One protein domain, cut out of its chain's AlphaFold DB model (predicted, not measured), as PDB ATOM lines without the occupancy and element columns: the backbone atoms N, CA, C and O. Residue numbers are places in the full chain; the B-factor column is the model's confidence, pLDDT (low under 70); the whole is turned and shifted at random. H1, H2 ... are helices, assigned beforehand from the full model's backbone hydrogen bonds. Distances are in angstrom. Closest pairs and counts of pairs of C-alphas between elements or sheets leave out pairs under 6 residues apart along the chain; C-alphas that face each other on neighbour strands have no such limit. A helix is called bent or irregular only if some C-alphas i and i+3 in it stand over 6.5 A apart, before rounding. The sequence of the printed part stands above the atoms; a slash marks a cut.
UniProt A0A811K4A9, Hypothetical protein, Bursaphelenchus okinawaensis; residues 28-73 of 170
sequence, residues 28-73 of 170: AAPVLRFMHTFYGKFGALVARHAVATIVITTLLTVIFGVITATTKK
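AT A GLANCE: This is residues 28 to 73 of the 170 residues of the protein "Hypothetical protein" of Bursaphelenchus okinawaensis (UniProt A0A811K4A9). Two long helices, H1 and then H2, meet at a corner near their ends and make a wide, flat V with nearly a right angle between its arms. The last turns of H1 and the first turns of H2 form the corner, and from there the two arms run away from each other, with nothing in the space between them. The printed part has 46 residues with two named helices and no named strand, and its class is all helix. It is extended, with a radius of gyration of the C-alphas of 16.6 A, and the C-alphas span 49 by 26 by 6 A.

HOW THE PARTS SIT: Start at H1, residues 30 to 48, and go on over the tight link of one residue, His 49, to H2, residues 50 to 70. The lines of H1 and H2 are about perpendicular, at 85 degrees. The closest C-alphas of H1 and H2 are those of Val 46 and Thr 53, 6.4 A apart. The two helices are close but not clearly touching, with 1 pair of C-alphas within 8 A, and their centres are 24.0 A apart. In H1 and H2 every O i to N i+4 pair is within hydrogen-bond range.

IN THESE COORDINATES: Find C-alpha 30 at (19.459, 47.533, 226.133); from there H1 runs 27.0 A to C-alpha 48 at (30.285, 44.466, 201.558). H2 begins at C-alpha 50 and runs 30.3 A to C-alpha 70 at (4.645, 22.628, 191.049). Neither helix is bent.

THE WHOLE: The two C-alphas farthest apart are those of Ala 28 and Lys 72, 49.7 A. Residues 28 to 44, of which 30 to 44 belong to H1, stand free, and so do residues 47 to 52, of which 50 to 52 belong to H2, and residues 55 to 73, of which 55 to 70 belong to H2. The printed part has no cut. Its mean pLDDT is 91.4, and in the B-factor column you will find one residue under 70, Ala 28.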
ATOM      1  N   ALA A  28      18.700  54.675 225.813       61.19
ATOM      2  CA  ALA A  28      18.043  53.626 225.027       61.19
ATOM      3  C   ALA A  28      18.036  52.273 225.768       61.19
ATOM      4  O   ALA A  28      19.078  51.816 226.244       61.19
ATOM      5  N   ALA A  29      16.870  51.614 225.820       80.25
ATOM      6  CA  ALA A  29      16.726  50.276 226.389       80.25
ATOM      7  C   ALA A  29      17.777  49.315 225.790       80.25
ATOM      8  O   ALA A  29      18.053  49.387 224.587       80.25
ATOM      9  N   PRO A  30      18.356  48.393 226.578       79.19
ATOM     10  CA  PRO A  30      19.459  47.533 226.133       79.19
ATOM     11  C   PRO A  30      19.121  46.727 224.867       79.19
ATOM     12  O   PRO A  30      19.982  46.515 224.014       79.19
ATOM     13  N   VAL A  31      17.847  46.366 224.694       86.62
ATOM     14  CA  VAL A  31      17.322  45.693 223.496       86.62
ATOM     15  C   VAL A  31      17.450  46.569 222.244       86.62
ATOM     16  O   VAL A  31      17.877  46.084 221.200       86.62
ATOM     17  N   LEU A  32      17.154  47.868 222.340       86.31
ATOM     18  CA  LEU A  32      17.210  48.787 221.202       86.31
ATOM     19  C   LEU A  32      18.652  48.984 220.709       86.31
ATOM     20  O   LEU A  32      18.909  48.974 219.504       86.31
ATOM     21  N   ARG A  33      19.614  49.079 221.635       81.88
ATOM     22  CA  ARG A  33      21.047  49.151 221.297       81.88
ATOM     23  C   ARG A  33      21.565  47.869 220.663       81.88
ATOM     24  O   ARG A  33      22.346  47.923 219.710       81.88
ATOM     25  N   PHE A  34      21.125  46.723 221.181       88.31
ATOM     26  CA  PHE A  34      21.449  45.422 220.609       88.31
ATOM     27  C   PHE A  34      20.934  45.313 219.170       88.31
ATOM     28  O   PHE A  34      21.718  45.005 218.274       88.31
ATOM     29  N   MET A  35      19.661  45.650 218.931       91.25
ATOM     30  CA  MET A  35      19.072  45.637 217.590       91.25
ATOM     31  C   MET A  35      19.822  46.574 216.639       91.25
ATOM     32  O   MET A  35      20.201  46.145 215.553       91.25
ATOM     33  N   HIS A  36      20.122  47.809 217.051       88.06
ATOM     34  CA  HIS A  36      20.866  48.751 216.209       88.06
ATOM     35  C   HIS A  36      22.266  48.230 215.845       88.06
ATOM     36  O   HIS A  36      22.678  48.278 214.687       88.06
ATOM     37  N   THR A  37      22.986  47.663 216.816       86.81
ATOM     38  CA  THR A  37      24.325  47.099 216.583       86.81
ATOM     39  C   THR A  37      24.266  45.872 215.674       86.81
ATOM     40  O   THR A  37      25.113  45.704 214.796       86.81
ATOM     41  N   PHE A  38      23.264  45.016 215.868       92.69
ATOM     42  CA  PHE A  38      23.053  43.821 215.063       92.69
ATOM     43  C   PHE A  38      22.715  44.175 213.613       92.69
ATOM     44  O   PHE A  38      23.415  43.732 212.703       92.69
ATOM     45  N   TYR A  39      21.715  45.031 213.388       92.38
ATOM     46  CA  TYR A  39      21.333  45.471 212.045       92.38
ATOM     47  C   TYR A  39      22.418  46.310 211.373       92.38
ATOM     48  O   TYR A  39      22.624  46.161 210.173       92.38
ATOM     49  N   GLY A  40      23.170  47.119 212.124       91.19
ATOM     50  CA  GLY A  40      24.324  47.848 211.595       91.19
ATOM     51  C   GLY A  40      25.420  46.907 211.086       91.19
ATOM     52  O   GLY A  40      25.905  47.062 209.966       91.19
ATOM     53  N   LYS A  41      25.769  45.871 211.863       91.81
ATOM     54  CA  LYS A  41      26.748  44.850 211.445       91.81
ATOM     55  C   LYS A  41      26.236  43.988 210.288       91.81
ATOM     56  O   LYS A  41      26.999  43.695 209.370       91.81
ATOM     57  N   PHE A  42      24.960  43.611 210.306       91.81
ATOM     58  CA  PHE A  42      24.328  42.831 209.243       91.81
ATOM     59  C   PHE A  42      24.229  43.627 207.934       91.81
ATOM     60  O   PHE A  42      24.612  43.133 206.878       91.81
ATOM     61  N   GLY A  43      23.813  44.891 208.005       89.25
ATOM     62  CA  GLY A  43      23.771  45.801 206.863       89.25
ATOM     63  C   GLY A  43      25.157  46.043 206.268       89.25
ATOM     64  O   GLY A  43      25.317  45.980 205.053       89.25
ATOM     65  N   ALA A  44      26.186  46.218 207.105       90.94
ATOM     66  CA  ALA A  44      27.567  46.339 206.636       90.94
ATOM     67  C   ALA A  44      28.074  45.058 205.942       90.94
ATOM     68  O   ALA A  44      28.812  45.140 204.958       90.94
ATOM     69  N   LEU A  45      27.670  43.875 206.420       90.25
ATOM     70  CA  LEU A  45      27.993  42.588 205.797       90.25
ATOM     71  C   LEU A  45      27.337  42.446 204.414       90.25
ATOM     72  O   LEU A  45      28.014  42.062 203.458       90.25
ATOM     73  N   VAL A  46      26.052  42.799 204.311       92.31
ATOM     74  CA  VAL A  46      25.285  42.798 203.055       92.31
ATOM     75  C   VAL A  46      25.855  43.814 202.065       92.31
ATOM     76  O   VAL A  46      26.083  43.473 200.909       92.31
ATOM     77  N   ALA A  47      26.172  45.032 202.512       91.00
ATOM     78  CA  ALA A  47      26.767  46.063 201.663       91.00
ATOM     79  C   ALA A  47      28.152  45.653 201.135       91.00
ATOM     80  O   ALA A  47      28.471  45.900 199.973       91.00
ATOM     81  N   ARG A  48      28.963  44.974 201.961       94.12
ATOM     82  CA  ARG A  48      30.285  44.466 201.558       94.12
ATOM     83  C   ARG A  48      30.200  43.347 200.514       94.12
ATOM     84  O   ARG A  48      31.104  43.229 199.695       94.12
ATOM     85  N   HIS A  49      29.132  42.547 200.526       92.94
ATOM     86  CA  HIS A  49      28.934  41.418 199.607       92.94
ATOM     87  C   HIS A  49      27.631  41.542 198.802       92.94
ATOM     88  O   HIS A  49      26.911  40.560 198.616       92.94
ATOM     89  N   ALA A  50      27.342  42.744 198.290       91.94
ATOM     90  CA  ALA A  50      26.056  43.069 197.667       91.94
ATOM     91  C   ALA A  50      25.676  42.122 196.514       91.94
ATOM     92  O   ALA A  50      24.551  41.626 196.462       91.94
ATOM     93  N   VAL A  51      26.625  41.804 195.626       92.75
ATOM     94  CA  VAL A  51      26.390  40.895 194.489       92.75
ATOM     95  C   VAL A  51      26.021  39.488 194.969       92.75
ATOM     96  O   VAL A  51      25.057  38.906 194.477       92.75
ATOM     97  N   ALA A  52      26.730  38.955 195.970       92.44
ATOM     98  CA  ALA A  52      26.430  37.638 196.528       92.44
ATOM     99  C   ALA A  52      25.041  37.605 197.185       92.44
ATOM    100  O   ALA A  52      24.294  36.648 196.990       92.44
ATOM    101  N   THR A  53      24.651  38.663 197.905       92.25
ATOM    102  CA  THR A  53      23.316  38.753 198.514       92.25
ATOM    103  C   THR A  53      22.201  38.795 197.465       92.25
ATOM    104  O   THR A  53      21.192  38.104 197.627       92.25
ATOM    105  N   ILE A  54      22.378  39.543 196.371       95.19
ATOM    106  CA  ILE A  54      21.408  39.591 195.261       95.19
ATOM    107  C   ILE A  54      21.262  38.209 194.620       95.19
ATOM    108  O   ILE A  54      20.143  37.733 194.430       95.19
ATOM    109  N   VAL A  55      22.374  37.528 194.331       96.94
ATOM    110  CA  VAL A  55      22.346  36.186 193.730       96.94
ATOM    111  C   VAL A  55      21.632  35.192 194.648       96.94
ATOM    112  O   VAL A  55      20.735  34.488 194.196       96.94
ATOM    113  N   ILE A  56      21.960  35.170 195.942       95.94
ATOM    114  CA  ILE A  56      21.352  34.240 196.906       95.94
ATOM    115  C   ILE A  56      19.846  34.485 197.051       95.94
ATOM    116  O   ILE A  56      19.063  33.538 196.986       95.94
ATOM    117  N   THR A  57      19.427  35.738 197.231       95.50
ATOM    118  CA  THR A  57      17.999  36.073 197.375       95.50
ATOM    119  C   THR A  57      17.219  35.749 196.106       95.50
ATOM    120  O   THR A  57      16.150  35.152 196.199       95.50
ATOM    121  N   THR A  58      17.787  36.020 194.928       96.75
ATOM    122  CA  THR A  58      17.175  35.665 193.638       96.75
ATOM    123  C   THR A  58      17.050  34.151 193.474       96.75
ATOM    124  O   THR A  58      15.989  33.670 193.081       96.75
ATOM    125  N   LEU A  59      18.089  33.379 193.816       97.44
ATOM    126  CA  LEU A  59      18.038  31.914 193.773       97.44
ATOM    127  C   LEU A  59      16.958  31.366 194.708       97.44
ATOM    128  O   LEU A  59      16.176  30.512 194.295       97.44
ATOM    129  N   LEU A  60      16.862  31.889 195.933       96.88
ATOM    130  CA  LEU A  60      15.803  31.509 196.871       96.88
ATOM    131  C   LEU A  60      14.415  31.837 196.311       96.88
ATOM    132  O   LEU A  60      13.534  30.979 196.339       96.88
ATOM    133  N   THR A  61      14.219  33.032 195.749       97.56
ATOM    134  CA  THR A  61      12.949  33.411 195.113       97.56
ATOM    135  C   THR A  61      12.585  32.471 193.966       97.56
ATOM    136  O   THR A  61      11.436  32.039 193.883       97.56
ATOM    137  N   VAL A  62      13.545  32.101 193.113       97.56
ATOM    138  CA  VAL A  62      13.312  31.153 192.013       97.56
ATOM    139  C   VAL A  62      12.943  29.771 192.552       97.56
ATOM    140  O   VAL A  62      11.973  29.186 192.078       97.56
ATOM    141  N   ILE A  63      13.642  29.270 193.575       97.44
ATOM    142  CA  ILE A  63      13.343  27.969 194.197       97.44
ATOM    143  C   ILE A  63      11.914  27.947 194.758       97.44
ATOM    144  O   ILE A  63      11.141  27.047 194.429       97.44
ATOM    145  N   PHE A  64      11.520  28.952 195.547       96.62
ATOM    146  CA  PHE A  64      10.157  29.036 196.084       96.62
ATOM    147  C   PHE A  64       9.100  29.245 194.991       96.62
ATOM    148  O   PHE A  64       7.989  28.715 195.095       96.62
ATOM    149  N   GLY A  65       9.443  29.965 193.920       96.81
ATOM    150  CA  GLY A  65       8.589  30.118 192.745       96.81
ATOM    151  C   GLY A  65       8.331  28.785 192.044       96.81
ATOM    152  O   GLY A  65       7.180  28.465 191.750       96.81
ATOM    153  N   VAL A  66       9.372  27.970 191.850       96.94
ATOM    154  CA  VAL A  66       9.250  26.623 191.270       96.94
ATOM    155  C   VAL A  66       8.390  25.730 192.158       96.94
ATOM    156  O   VAL A  66       7.446  25.127 191.656       96.94
ATOM    157  N   ILE A  67       8.637  25.700 193.472       95.44
ATOM    158  CA  ILE A  67       7.822  24.918 194.418       95.44
ATOM    159  C   ILE A  67       6.341  25.310 194.296       95.44
ATOM    160  O   ILE A  67       5.478  24.445 194.134       95.44
ATOM    161  N   THR A  68       6.049  26.612 194.280       94.12
ATOM    162  CA  THR A  68       4.680  27.134 194.139       94.12
ATOM    163  C   THR A  68       4.051  26.744 192.800       94.12
ATOM    164  O   THR A  68       2.892  26.340 192.761       94.12
ATOM    165  N   ALA A  69       4.809  26.815 191.703       93.12
ATOM    166  CA  ALA A  69       4.338  26.420 190.378       93.12
ATOM    167  C   ALA A  69       4.061  24.910 190.275       93.12
ATOM    168  O   ALA A  69       3.130  24.504 189.587       93.12
ATOM    169  N   THR A  70       4.839  24.087 190.983       94.50
ATOM    170  CA  THR A  70       4.645  22.628 191.049       94.50
ATOM    171  C   THR A  70       3.575  22.195 192.052       94.50
ATOM    172  O   THR A  70       3.170  21.034 192.053       94.50
ATOM    173  N   THR A  71       3.101  23.103 192.910       94.31
ATOM    174  CA  THR A  71       2.081  22.783 193.912       94.31
ATOM    175  C   THR A  71       0.741  22.550 193.217       94.31
ATOM    176  O   THR A  71       0.218  23.430 192.529       94.31
ATOM    177  N   LYS A  72       0.166  21.359 193.408       91.81
ATOM    178  CA  LYS A  72      -1.139  20.998 192.852       91.81
ATOM    179  C   LYS A  72      -2.211  21.926 193.424       91.81
ATOM    180  O   LYS A  72      -2.395  22.007 194.635       91.81
ATOM    181  N   LYS A  73      -2.928  22.620 192.540       84.81
ATOM    182  CA  LYS A  73      -4.108  23.402 192.915       84.81
ATOM    183  C   LYS A  73      -5.306  22.468 192.953       84.81
ATOM    184  O   LYS A  73      -5.734  21.976 191.913       84.81
TER     185      LYS A  73